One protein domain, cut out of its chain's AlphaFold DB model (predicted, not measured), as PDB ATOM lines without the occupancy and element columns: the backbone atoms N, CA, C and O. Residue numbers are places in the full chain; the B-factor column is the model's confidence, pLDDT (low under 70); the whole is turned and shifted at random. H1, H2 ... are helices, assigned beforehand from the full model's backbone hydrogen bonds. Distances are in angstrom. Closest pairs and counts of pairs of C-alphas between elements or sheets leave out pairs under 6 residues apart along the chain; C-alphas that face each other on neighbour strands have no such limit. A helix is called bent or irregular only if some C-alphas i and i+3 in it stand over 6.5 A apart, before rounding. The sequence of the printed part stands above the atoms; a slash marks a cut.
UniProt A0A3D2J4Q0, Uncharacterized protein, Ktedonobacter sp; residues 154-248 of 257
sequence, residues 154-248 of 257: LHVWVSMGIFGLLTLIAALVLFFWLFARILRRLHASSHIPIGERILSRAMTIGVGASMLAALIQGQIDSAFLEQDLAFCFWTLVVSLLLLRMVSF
ATOM      1  N   LEU A 154      12.372  14.807  50.673       96.56
ATOM      2  CA  LEU A 154      11.895  13.966  51.772       96.56
ATOM      3  C   LEU A 154      12.848  12.797  52.018       96.56
ATOM      4  O   LEU A 154      13.191  12.537  53.162       96.56
ATOM      5  N   HIS A 155      13.327  12.141  50.959       95.19
ATOM      6  CA  HIS A 155      14.251  11.018  51.077       95.19
ATOM      7  C   HIS A 155      15.557  11.451  51.757       95.19
ATOM      8  O   HIS A 155      15.981  10.844  52.733       95.19
ATOM      9  N   VAL A 156      16.163  12.552  51.311       96.19
ATOM     10  CA  VAL A 156      17.396  13.082  51.914       96.19
ATOM     11  C   VAL A 156      17.180  13.512  53.365       96.19
ATOM     12  O   VAL A 156      18.049  13.256  54.195       96.19
ATOM     13  N   TRP A 157      16.038  14.123  53.690       97.50
ATOM     14  CA  TRP A 157      15.739  14.521  55.065       97.50
ATOM     15  C   TRP A 157      15.516  13.303  55.968       97.50
ATOM     16  O   TRP A 157      16.109  13.222  57.038       97.50
ATOM     17  N   VAL A 158      14.744  12.310  55.531       96.94
ATOM     18  CA  VAL A 158      14.559  11.072  56.297       96.94
ATOM     19  C   VAL A 158      15.892  10.354  56.522       96.94
ATOM     20  O   VAL A 158      16.153   9.891  57.628       96.94
ATOM     21  N   SER A 159      16.758  10.291  55.509       95.69
ATOM     22  CA  SER A 159      18.008   9.526  55.585       95.69
ATOM     23  C   SER A 159      19.131  10.244  56.338       95.69
ATOM     24  O   SER A 159      19.901   9.598  57.039       95.69
ATOM     25  N   MET A 160      19.268  11.564  56.192       96.44
ATOM     26  CA  MET A 160      20.419  12.328  56.712       96.44
ATOM     27  C   MET A 160      20.025  13.531  57.580       96.44
ATOM     28  O   MET A 160      20.878  14.343  57.954       96.44
ATOM     29  N   GLY A 161      18.737  13.694  57.868       97.75
ATOM     30  CA  GLY A 161      18.225  14.806  58.650       97.75
ATOM     31  C   GLY A 161      18.320  16.159  57.938       97.75
ATOM     32  O   GLY A 161      18.647  16.271  56.750       97.75
ATOM     33  N   ILE A 162      18.044  17.224  58.691       98.44
ATOM     34  CA  ILE A 162      18.053  18.596  58.173       98.44
ATOM     35  C   ILE A 162      19.428  19.010  57.634       98.44
ATOM     36  O   ILE A 162      19.506  19.750  56.655       98.44
ATOM     37  N   PHE A 163      20.523  18.513  58.215       97.62
ATOM     38  CA  PHE A 163      21.875  18.839  57.751       97.62
ATOM     39  C   PHE A 163      22.155  18.269  56.357       97.62
ATOM     40  O   PHE A 163      22.719  18.970  55.510       97.62
ATOM     41  N   GLY A 164      21.708  17.038  56.083       96.56
ATOM     42  CA  GLY A 164      21.776  16.453  54.745       96.56
ATOM     43  C   GLY A 164      20.949  17.243  53.732       96.56
ATOM     44  O   GLY A 164      21.447  17.589  52.658       96.56
ATOM     45  N   LEU A 165      19.720  17.617  54.104       97.12
ATOM     46  CA  LEU A 165      18.842  18.420  53.249       97.12
ATOM     47  C   LEU A 165      19.452  19.788  52.918       97.12
ATOM     48  O   LEU A 165      19.510  20.177  51.749       97.12
ATOM     49  N   LEU A 166      19.945  20.508  53.927       98.19
ATOM     50  CA  LEU A 166      20.594  21.805  53.740       98.19
ATOM     51  C   LEU A 166      21.846  21.694  52.866       98.19
ATOM     52  O   LEU A 166      22.077  22.563  52.024       98.19
ATOM     53  N   THR A 167      22.620  20.619  53.013       97.31
ATOM     54  CA  THR A 167      23.803  20.361  52.179       97.31
ATOM     55  C   THR A 167      23.415  20.134  50.720       97.31
ATOM     56  O   THR A 167      24.024  20.728  49.827       97.31
ATOM     57  N   LEU A 168      22.367  19.345  50.459       95.94
ATOM     58  CA  LEU A 168      21.843  19.151  49.106       95.94
ATOM     59  C   LEU A 168      21.353  20.474  48.503       95.94
ATOM     60  O   LEU A 168      21.723  20.815  47.380       95.94
ATOM     61  N   ILE A 169      20.563  21.250  49.252       96.94
ATOM     62  CA  ILE A 169      20.077  22.564  48.807       96.94
ATOM     63  C   ILE A 169      21.259  23.489  48.498       96.94
ATOM     64  O   ILE A 169      21.277  24.124  47.444       96.94
ATOM     65  N   ALA A 170      22.271  23.538  49.365       98.19
ATOM     66  CA  ALA A 170      23.468  24.341  49.145       98.19
ATOM     67  C   ALA A 170      24.217  23.909  47.875       98.19
ATOM     68  O   ALA A 170      24.575  24.764  47.062       98.19
ATOM     69  N   ALA A 171      24.396  22.604  47.653       97.50
ATOM     70  CA  ALA A 171      25.025  22.077  46.444       97.50
ATOM     71  C   ALA A 171      24.257  22.486  45.174       97.50
ATOM     72  O   ALA A 171      24.864  22.959  44.211       97.50
ATOM     73  N   LEU A 172      22.924  22.390  45.189       97.19
ATOM     74  CA  LEU A 172      22.065  22.805  44.075       97.19
ATOM     75  C   LEU A 172      22.120  24.317  43.827       97.19
ATOM     76  O   LEU A 172      22.247  24.757  42.681       97.19
ATOM     77  N   VAL A 173      22.074  25.124  44.887       97.50
ATOM     78  CA  VAL A 173      22.192  26.586  44.791       97.50
ATOM     79  C   VAL A 173      23.545  26.973  44.201       97.50
ATOM     80  O   VAL A 173      23.593  27.772  43.264       97.50
ATOM     81  N   LEU A 174      24.639  26.384  44.689       97.50
ATOM     82  CA  LEU A 174      25.987  26.628  44.172       97.50
ATOM     83  C   LEU A 174      26.121  26.192  42.709       97.50
ATOM     84  O   LEU A 174      26.701  26.929  41.906       97.50
ATOM     85  N   PHE A 175      25.538  25.050  42.344       98.00
ATOM     86  CA  PHE A 175      25.495  24.562  40.969       98.00
ATOM     87  C   PHE A 175      24.798  25.567  40.042       98.00
ATOM     88  O   PHE A 175      25.402  26.039  39.075       98.00
ATOM     89  N   PHE A 176      23.562  25.974  40.345       97.56
ATOM     90  CA  PHE A 176      22.820  26.905  39.483       97.56
ATOM     91  C   PHE A 176      23.392  28.328  39.504       97.56
ATOM     92  O   PHE A 176      23.351  29.035  38.489       97.56
ATOM     93  N   TRP A 177      23.989  28.746  40.621       96.38
ATOM     94  CA  TRP A 177      24.741  29.994  40.701       96.38
ATOM     95  C   TRP A 177      25.957  29.982  39.766       96.38
ATOM     96  O   TRP A 177      26.150  30.930  38.992       96.38
ATOM     97  N   LEU A 178      26.746  28.903  39.784       97.44
ATOM     98  CA  LEU A 178      27.906  28.736  38.912       97.44
ATOM     99  C   LEU A 178      27.478  28.652  37.441       97.44
ATOM    100  O   LEU A 178      28.046  29.354  36.604       97.44
ATOM    101  N   PHE A 179      26.433  27.882  37.138       97.38
ATOM    102  CA  PHE A 179      25.812  27.803  35.813       97.38
ATOM    103  C   PHE A 179      25.458  29.193  35.272       97.38
ATOM    104  O   PHE A 179      25.894  29.581  34.183       97.38
ATOM    105  N   ALA A 180      24.736  29.997  36.058       95.38
ATOM    106  CA  ALA A 180      24.346  31.340  35.647       95.38
ATOM    107  C   ALA A 180      25.566  32.251  35.437       95.38
ATOM    108  O   ALA A 180      25.570  33.094  34.534       95.38
ATOM    109  N   ARG A 181      26.613  32.089  36.254       94.62
ATOM    110  CA  ARG A 181      27.862  32.846  36.129       94.62
ATOM    111  C   ARG A 181      28.626  32.493  34.851       94.62
ATOM    112  O   ARG A 181      29.058  33.415  34.159       94.62
ATOM    113  N   ILE A 182      28.738  31.207  34.519       95.06
ATOM    114  CA  ILE A 182      29.369  30.725  33.280       95.06
ATOM    115  C   ILE A 182      28.625  31.288  32.067       95.06
ATOM    116  O   ILE A 182      29.246  31.886  31.191       95.06
ATOM    117  N   LEU A 183      27.289  31.204  32.041       93.88
ATOM    118  CA  LEU A 183      26.502  31.739  30.925       93.88
ATOM    119  C   LEU A 183      26.673  33.251  30.745       93.88
ATOM    120  O   LEU A 183      26.820  33.723  29.615       93.88
ATOM    121  N   ARG A 184      26.697  34.021  31.841       92.00
ATOM    122  CA  ARG A 184      26.970  35.468  31.782       92.00
ATOM    123  C   ARG A 184      28.375  35.756  31.258       92.00
ATOM    124  O   ARG A 184      28.541  36.676  30.460       92.00
ATOM    125  N   ARG A 185      29.378  34.977  31.679       91.81
ATOM    126  CA  ARG A 185      30.766  35.136  31.224       91.81
ATOM    127  C   ARG A 185      30.906  34.819  29.741       91.81
ATOM    128  O   ARG A 185      31.483  35.625  29.021       91.81
ATOM    129  N   LEU A 186      30.337  33.705  29.285       91.75
ATOM    130  CA  LEU A 186      30.338  33.317  27.875       91.75
ATOM    131  C   LEU A 186      29.613  34.346  27.005       91.75
ATOM    132  O   LEU A 186      30.063  34.618  25.903       91.75
ATOM    133  N   HIS A 187      28.533  34.957  27.496       89.19
ATOM    134  CA  HIS A 187      27.838  36.015  26.763       89.19
ATOM    135  C   HIS A 187      28.668  37.304  26.641       89.19
ATOM    136  O   HIS A 187      28.666  37.929  25.587       89.19
ATOM    137  N   ALA A 188      29.382  37.692  27.702       87.81
ATOM    138  CA  ALA A 188      30.177  38.920  27.730       87.81
ATOM    139  C   ALA A 188      31.581  38.776  27.113       87.81
ATOM    140  O   ALA A 188      32.224  39.781  26.822       87.81
ATOM    141  N   SER A 189      32.095  37.552  26.954       84.75
ATOM    142  CA  SER A 189      33.458  37.326  26.471       84.75
ATOM    143  C   SER A 189      33.549  37.475  24.951       84.75
ATOM    144  O   SER A 189      32.963  36.695  24.191       84.75
ATOM    145  N   SER A 190      34.320  38.470  24.512       79.56
ATOM    146  CA  SER A 190      34.747  38.661  23.121       79.56
ATOM    147  C   SER A 190      36.057  37.940  22.790       79.56
ATOM    148  O   SER A 190      36.353  37.747  21.619       79.56
ATOM    149  N   HIS A 191      36.823  37.520  23.804       81.81
ATOM    150  CA  HIS A 191      38.145  36.904  23.631       81.81
ATOM    151  C   HIS A 191      38.101  35.409  23.284       81.81
ATOM    152  O   HIS A 191      39.101  34.864  22.836       81.81
ATOM    153  N   ILE A 192      36.967  34.735  23.509       83.94
ATOM    154  CA  ILE A 192      36.807  33.311  23.187       83.94
ATOM    155  C   ILE A 192      36.346  33.191  21.726       83.94
ATOM    156  O   ILE A 192      35.369  33.864  21.366       83.94
ATOM    157  N   PRO A 193      36.977  32.332  20.899       89.88
ATOM    158  CA  PRO A 193      36.541  32.075  19.531       89.88
ATOM    159  C   PRO A 193      35.046  31.752  19.451       89.88
ATOM    160  O   PRO A 193      34.485  31.066  20.308       89.88
ATOM    161  N   ILE A 194      34.375  32.237  18.402       88.81
ATOM    162  CA  ILE A 194      32.910  32.152  18.283       88.81
ATOM    163  C   ILE A 194      32.421  30.697  18.368       88.81
ATOM    164  O   ILE A 194      31.452  30.434  19.082       88.81
ATOM    165  N   GLY A 195      33.101  29.765  17.691       89.88
ATOM    166  CA  GLY A 195      32.757  28.339  17.700       89.88
ATOM    167  C   GLY A 195      32.834  27.717  19.097       89.88
ATOM    168  O   GLY A 195      31.855  27.144  19.574       89.88
ATOM    169  N   GLU A 196      33.952  27.913  19.798       89.88
ATOM    170  CA  GLU A 196      34.156  27.409  21.164       89.88
ATOM    171  C   GLU A 196      33.169  28.015  22.162       89.88
ATOM    172  O   GLU A 196      32.661  27.327  23.050       89.88
ATOM    173  N   ARG A 197      32.842  29.299  21.994       90.12
ATOM    174  CA  ARG A 197      31.854  29.995  22.821       90.12
ATOM    175  C   ARG A 197      30.453  29.419  22.635       90.12
ATOM    176  O   ARG A 197      29.738  29.244  23.624       90.12
ATOM    177  N   ILE A 198      30.049  29.133  21.395       91.75
ATOM    178  CA  ILE A 198      28.751  28.506  21.097       91.75
ATOM    179  C   ILE A 198      28.700  27.101  21.699       91.75
ATOM    180  O   ILE A 198      27.735  26.785  22.399       91.75
ATOM    181  N   LEU A 199      29.749  26.301  21.494       94.00
ATOM    182  CA  LEU A 199      29.832  24.937  22.010       94.00
ATOM    183  C   LEU A 199      29.798  24.901  23.543       94.00
ATOM    184  O   LEU A 199      28.939  24.239  24.122       94.00
ATOM    185  N   SER A 200      30.657  25.679  24.205       93.69
ATOM    186  CA  SER A 200      30.717  25.761  25.673       93.69
ATOM    187  C   SER A 200      29.387  26.216  26.268       93.69
ATOM    188  O   SER A 200      28.956  25.722  27.312       93.69
ATOM    189  N   ARG A 201      28.694  27.140  25.590       94.50
ATOM    190  CA  ARG A 201      27.366  27.599  26.005       94.50
ATOM    191  C   ARG A 201      26.326  26.493  25.856       94.50
ATOM    192  O   ARG A 201      25.560  26.287  26.792       94.50
ATOM    193  N   ALA A 202      26.302  25.789  24.726       95.62
ATOM    194  CA  ALA A 202      25.385  24.674  24.501       95.62
ATOM    195  C   ALA A 202      25.606  23.546  25.521       95.62
ATOM    196  O   ALA A 202      24.644  23.088  26.130       95.62
ATOM    197  N   MET A 203      26.864  23.180  25.789       96.88
ATOM    198  CA  MET A 203      27.226  22.207  26.828       96.88
ATOM    199  C   MET A 203      26.773  22.663  28.217       96.88
ATOM    200  O   MET A 203      26.162  21.887  28.945       96.88
ATOM    201  N   THR A 204      26.996  23.934  28.568       97.25
ATOM    202  CA  THR A 204      26.549  24.493  29.857       97.25
ATOM    203  C   THR A 204      25.032  24.408  29.998       97.25
ATOM    204  O   THR A 204      24.545  23.955  31.031       97.25
ATOM    205  N   ILE A 205      24.283  24.800  28.959       97.44
ATOM    206  CA  ILE A 205      22.815  24.704  28.924       97.44
ATOM    207  C   ILE A 205      22.365  23.246  29.052       97.44
ATOM    208  O   ILE A 205      21.467  22.973  29.842       97.44
ATOM    209  N   GLY A 206      23.007  22.324  28.329       97.25
ATOM    210  CA  GLY A 206      22.727  20.891  28.392       97.25
ATOM    211  C   GLY A 206      22.916  20.324  29.798       97.25
ATOM    212  O   GLY A 206      21.988  19.737  30.339       97.25
ATOM    213  N   VAL A 207      24.059  20.591  30.435       97.94
ATOM    214  CA  VAL A 207      24.348  20.159  31.817       97.94
ATOM    215  C   VAL A 207      23.322  20.724  32.808       97.94
ATOM    216  O   VAL A 207      22.815  19.993  33.660       97.94
ATOM    217  N   GLY A 208      22.961  22.005  32.674       97.81
ATOM    218  CA  GLY A 208      21.912  22.619  33.495       97.81
ATOM    219  C   GLY A 208      20.532  21.986  33.282       97.81
ATOM    220  O   GLY A 208      19.816  21.737  34.251       97.81
ATOM    221  N   ALA A 209      20.175  21.679  32.033       97.06
ATOM    222  CA  ALA A 209      18.912  21.035  31.679       97.06
ATOM    223  C   ALA A 209      18.836  19.577  32.164       97.06
ATOM    224  O   ALA A 209      17.769  19.133  32.584       97.06
ATOM    225  N   SER A 210      19.954  18.847  32.141       95.94
ATOM    226  CA  SER A 210      20.057  17.494  32.697       95.94
ATOM    227  C   SER A 210      19.899  17.494  34.216       95.94
ATOM    228  O   SER A 210      19.154  16.672  34.742       95.94
ATOM    229  N   MET A 211      20.520  18.448  34.922       96.62
ATOM    230  CA  MET A 211      20.313  18.606  36.367       96.62
ATOM    231  C   MET A 211      18.849  18.932  36.680       96.62
ATOM    232  O   MET A 211      18.255  18.330  37.569       96.62
ATOM    233  N   LEU A 212      18.237  19.842  35.916       95.50
ATOM    234  CA  LEU A 212      16.819  20.164  36.070       95.50
ATOM    235  C   LEU A 212      15.920  18.939  35.831       95.50
ATOM    236  O   LEU A 212      15.007  18.704  36.620       95.50
ATOM    237  N   ALA A 213      16.198  18.141  34.793       93.56
ATOM    238  CA  ALA A 213      15.450  16.916  34.507       93.56
ATOM    239  C   ALA A 213      15.520  15.933  35.684       93.56
ATOM    240  O   ALA A 213      14.490  15.411  36.106       93.56
ATOM    241  N   ALA A 214      16.720  15.735  36.246       92.38
ATOM    242  CA  ALA A 214      16.930  14.871  37.403       92.38
ATOM    243  C   ALA A 214      16.140  15.352  38.632       92.38
ATOM    244  O   ALA A 214      15.535  14.540  39.324       92.38
ATOM    245  N   LEU A 215      16.083  16.665  38.879       92.94
ATOM    246  CA  LEU A 215      15.322  17.227  40.001       92.94
ATOM    247  C   LEU A 215      13.812  17.082  39.831       92.94
ATOM    248  O   LEU A 215      13.128  16.792  40.814       92.94
ATOM    249  N   ILE A 216      13.299  17.291  38.614       91.88
ATOM    250  CA  ILE A 216      11.872  17.150  38.305       91.88
ATOM    251  C   ILE A 216      11.454  15.690  38.440       91.88
ATOM    252  O   ILE A 216      10.490  15.404  39.150       91.88
ATOM    253  N   GLN A 217      12.200  14.772  37.816       89.62
ATOM    254  CA  GLN A 217      11.952  13.338  37.962       89.62
ATOM    255  C   GLN A 217      12.058  12.923  39.434       89.62
ATOM    256  O   GLN A 217      11.175  12.234  39.932       89.62
ATOM    257  N   GLY A 218      13.053  13.456  40.150       90.75
ATOM    258  CA  GLY A 218      13.287  13.257  41.578       90.75
ATOM    259  C   GLY A 218      12.133  13.657  42.505       90.75
ATOM    260  O   GLY A 218      12.129  13.232  43.658       90.75
ATOM    261  N   GLN A 219      11.163  14.463  42.049       89.19
ATOM    262  CA  GLN A 219       9.951  14.778  42.829       89.19
ATOM    263  C   GLN A 219       8.856  13.715  42.714       89.19
ATOM    264  O   GLN A 219       7.911  13.733  43.498       89.19
ATOM    265  N   ILE A 220       8.931  12.865  41.690       84.38
ATOM    266  CA  ILE A 220       7.906  11.879  41.328       84.38
ATOM    267  C   ILE A 220       8.416  10.466  41.605       84.38
ATOM    268  O   ILE A 220       7.630   9.573  41.927       84.38
ATOM    269  N   ASP A 221       9.725  10.274  41.463       81.25
ATOM    270  CA  ASP A 221      10.422   9.036  41.739       81.25
ATOM    271  C   ASP A 221      11.856   9.333  42.197       81.25
ATOM    272  O   ASP A 221      12.566  10.089  41.532       81.25
ATOM    273  N   SER A 222      12.278   8.807  43.351       73.12
ATOM    274  CA  SER A 222      13.524   9.248  43.992       73.12
ATOM    275  C   SER A 222      14.426   8.125  44.482       73.12
ATOM    276  O   SER A 222      14.714   7.992  45.673       73.12
ATOM    277  N   ALA A 223      15.021   7.452  43.509       74.94
ATOM    278  CA  ALA A 223      16.220   6.641  43.664       74.94
ATOM    279  C   ALA A 223      17.506   7.495  43.769       74.94
ATOM    280  O   ALA A 223      18.579   7.059  43.382       74.94
ATOM    281  N   PHE A 224      17.440   8.756  44.224       81.00
ATOM    282  CA  PHE A 224      18.601   9.663  44.163       81.00
ATOM    283  C   PHE A 224      19.797   9.185  44.996       81.00
ATOM    284  O   PHE A 224      20.940   9.391  44.597       81.00
ATOM    285  N   LEU A 225      19.526   8.584  46.156       82.75
ATOM    286  CA  LEU A 225      20.564   8.036  47.029       82.75
ATOM    287  C   LEU A 225      21.059   6.656  46.569       82.75
ATOM    288  O   LEU A 225      22.018   6.152  47.147       82.75
ATOM    289  N   GLU A 226      20.467   6.084  45.516       84.75
ATOM    290  CA  GLU A 226      21.023   4.911  44.843       84.75
ATOM    291  C   GLU A 226      22.313   5.286  44.105       84.75
ATOM    292  O   GLU A 226      22.488   6.410  43.615       84.75
ATOM    293  N   GLN A 227      23.218   4.314  43.998       86.19
ATOM    294  CA  GLN A 227      24.579   4.514  43.491       86.19
ATOM    295  C   GLN A 227      24.600   5.134  42.083       86.19
ATOM    296  O   GLN A 227      25.378   6.055  41.820       86.19
ATOM    297  N   ASP A 228      23.701   4.689  41.205       86.44
ATOM    298  CA  ASP A 228      23.660   5.101  39.801       86.44
ATOM    299  C   ASP A 228      23.256   6.572  39.630       86.44
ATOM    300  O   ASP A 228      23.918   7.343  38.926       86.44
ATOM    301  N   LEU A 229      22.183   7.004  40.303       87.88
ATOM    302  CA  LEU A 229      21.702   8.384  40.199       87.88
ATOM    303  C   LEU A 229      22.618   9.354  40.946       87.88
ATOM    304  O   LEU A 229      22.860  10.458  40.445       87.88
ATOM    305  N   ALA A 230      23.170   8.943  42.091       90.56
ATOM    306  CA  ALA A 230      24.183   9.718  42.795       90.56
ATOM    307  C   ALA A 230      25.413   9.946  41.898       90.56
ATOM    308  O   ALA A 230      25.910  11.073  41.791       90.56
ATOM    309  N   PHE A 231      25.867   8.912  41.182       93.31
ATOM    310  CA  PHE A 231      26.958   9.029  40.216       93.31
ATOM    311  C   PHE A 231      26.625  10.006  39.077       93.31
ATOM    312  O   PHE A 231      27.433  10.889  38.759       93.31
ATOM    313  N   CYS A 232      25.426   9.915  38.491       93.56
ATOM    314  CA  CYS A 232      24.970  10.866  37.473       93.56
ATOM    315  C   CYS A 232      24.946  12.310  38.001       93.56
ATOM    316  O   CYS A 232      25.416  13.223  37.317       93.56
ATOM    317  N   PHE A 233      24.452  12.525  39.222       94.88
ATOM    318  CA  PHE A 233      24.422  13.841  39.858       94.88
ATOM    319  C   PHE A 233      25.825  14.443  39.990       94.88
ATOM    320  O   PHE A 233      26.072  15.559  39.522       94.88
ATOM    321  N   TRP A 234      26.768  13.692  40.561       95.69
ATOM    322  CA  TRP A 234      28.142  14.164  40.725       95.69
ATOM    323  C   TRP A 234      28.854  14.358  39.386       95.69
ATOM    324  O   TRP A 234      29.607  15.319  39.229       95.69
ATOM    325  N   THR A 235      28.550  13.537  38.378       97.06
ATOM    326  CA  THR A 235      29.055  13.725  37.010       97.06
ATOM    327  C   THR A 235      28.595  15.056  36.417       97.06
ATOM    328  O   THR A 235      29.388  15.749  35.775       97.06
ATOM    329  N   LEU A 236      27.349  15.473  36.661       97.38
ATOM    330  CA  LEU A 236      26.857  16.785  36.228       97.38
ATOM    331  C   LEU A 236      27.562  17.929  36.966       97.38
ATOM    332  O   LEU A 236      27.943  18.920  36.336       97.38
ATOM    333  N   VAL A 237      27.787  17.786  38.276       97.81
ATOM    334  CA  VAL A 237      28.552  18.758  39.078       97.81
ATOM    335  C   VAL A 237      29.976  18.907  38.535       97.81
ATOM    336  O   VAL A 237      30.416  20.027  38.261       97.81
ATOM    337  N   VAL A 238      30.678  17.795  38.306       97.94
ATOM    338  CA  VAL A 238      32.036  17.785  37.740       97.94
ATOM    339  C   VAL A 238      32.046  18.388  36.339       97.94
ATOM    340  O   VAL A 238      32.882  19.241  36.047       97.94
ATOM    341  N   SER A 239      31.079  18.030  35.493       97.94
ATOM    342  CA  SER A 239      30.945  18.595  34.145       97.94
ATOM    343  C   SER A 239      30.827  20.121  34.179       97.94
ATOM    344  O   SER A 239      31.486  20.815  33.401       97.94
ATOM    345  N   LEU A 240      30.049  20.672  35.116       97.69
ATOM    346  CA  LEU A 240      29.926  22.121  35.278       97.69
ATOM    347  C   LEU A 240      31.228  22.766  35.785       97.69
ATOM    348  O   LEU A 240      31.597  23.853  35.330       97.69
ATOM    349  N   LEU A 241      31.951  22.103  36.692       97.44
ATOM    350  CA  LEU A 241      33.264  22.553  37.171       97.44
ATOM    351  C   LEU A 241      34.323  22.538  36.056       97.44
ATOM    352  O   LEU A 241      35.129  23.464  35.977       97.44
ATOM    353  N   LEU A 242      34.295  21.560  35.152       96.94
ATOM    354  CA  LEU A 242      35.160  21.539  33.967       96.94
ATOM    355  C   LEU A 242      34.805  22.678  33.001       96.94
ATOM    356  O   LEU A 242      35.685  23.421  32.564       96.94
ATOM    357  N   LEU A 243      33.513  22.903  32.741       95.50
ATOM    358  CA  LEU A 243      33.048  24.023  31.912       95.50
ATOM    359  C   LEU A 243      33.410  25.389  32.507       95.50
ATOM    360  O   LEU A 243      33.680  26.341  31.769       95.50
ATOM    361  N   ARG A 244      33.478  25.510  33.838       95.31
ATOM    362  CA  ARG A 244      34.014  26.705  34.506       95.31
ATOM    363  C   ARG A 244      35.466  26.969  34.095       95.31
ATOM    364  O   ARG A 244      35.804  28.123  33.831       95.31
ATOM    365  N   MET A 245      36.301  25.929  34.058       92.69
ATOM    366  CA  MET A 245      37.715  26.042  33.684       92.69
ATOM    367  C   MET A 245      37.860  26.430  32.210       92.69
ATOM    368  O   MET A 245      38.538  27.408  31.912       92.69
ATOM    369  N   VAL A 246      37.130  25.754  31.315       90.44
ATOM    370  CA  VAL A 246      37.132  26.042  29.865       90.44
ATOM    371  C   VAL A 246      36.627  27.458  29.559       90.44
ATOM    372  O   VAL A 246      37.152  28.144  28.690       90.44
ATOM    373  N   SER A 247      35.630  27.943  30.301       89.25
ATOM    374  CA  SER A 247      35.095  29.304  30.136       89.25
ATOM    375  C   SER A 247      35.916  30.396  30.837       89.25
ATOM    376  O   SER A 247      35.514  31.565  30.815       89.25
ATOM    377  N   PHE A 248      37.030  30.038  31.491       88.06
ATOM    378  CA  PHE A 248      37.852  30.932  32.317       88.06
ATOM    379  C   PHE A 248      37.018  31.733  33.334       88.06
ATOM    380  O   PHE A 248      37.239  32.925  33.583       88.06
TER     381      PHE A 248
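AT A GLANCE: This is residues 154 to 248 of the 257 residues of an uncharacterized protein of Ktedonobacter sp (UniProt A0A3D2J4Q0). Three helices stand side by side in an up-and-down bundle, each running against the one before it, and together they make a rod. The longest, H1, turns sharply near its beginning, and only its later part packs on H2 and H3, while towards its first residues it splays away from them. The printed part has 95 residues with three named helices, in the order H1, H2, H3, and no named strand; its class is all helix. It is only just loose, close to compact, with a radius of gyration of the C-alphas of 15.1 A, and it spans 48 by 21 by 18 A.

IN THESE COORDINATES: Find C-alpha 154 at (11.895, 13.966, 51.772), where H1 begins; it takes in residues 154 to 188 and measures 39.2 A from first to last C-alpha. Look near residue 161 for its kink of 132 degrees; H1 is irregular there, with C-alphas 159 and 162 9.4 A apart. Next find C-alpha 194 at (32.910, 32.152, 18.283), from which H2, residues 194 to 217, runs 34.4 A. H3, residues 227 to 246, is 28.4 A long and ends at C-alpha 246, (37.132, 26.042, 29.865).

HOW THE PARTS SIT: Start with H1 and H2, a helical hairpin: they touch, at a shallow tilt of 20 degrees, opposite ways. Look at Leu 186 and Arg 197, whose C-alphas are their closest, 6.2 A apart. Here H1 touches with residues 176 to 186 alone, and H2 with residues 197 to 208 alone. H2 and H3 form the second helical hairpin; they touch at a shallow tilt of 25 degrees, opposite ways, and their closest C-alphas, those of Val 207 and Leu 236, are 6.1 A apart. H3 also touches H1, with residues 237 to 244 of H3 and 175 to 182 of H1 alone. These two run the same way at a shallow tilt of 26 degrees, and their closest C-alphas, of Ile 182 and Arg 244, are 6.3 A apart. In H2 and H3 every O i to N i+4 pair is within hydrogen-bond range; in H1 29 of 31 are.

THE WHOLE: The two C-alphas farthest apart are those of Val 158 and His 191, at 47.9 A. The printed part runs from 154 to 248 and has no cut. The link from H1 to H2, with 5 residues between them, is tight; that from H2 to H3, with 9, is short. The mean pLDDT of the printed part is 93.0, and no printed residue is under 70.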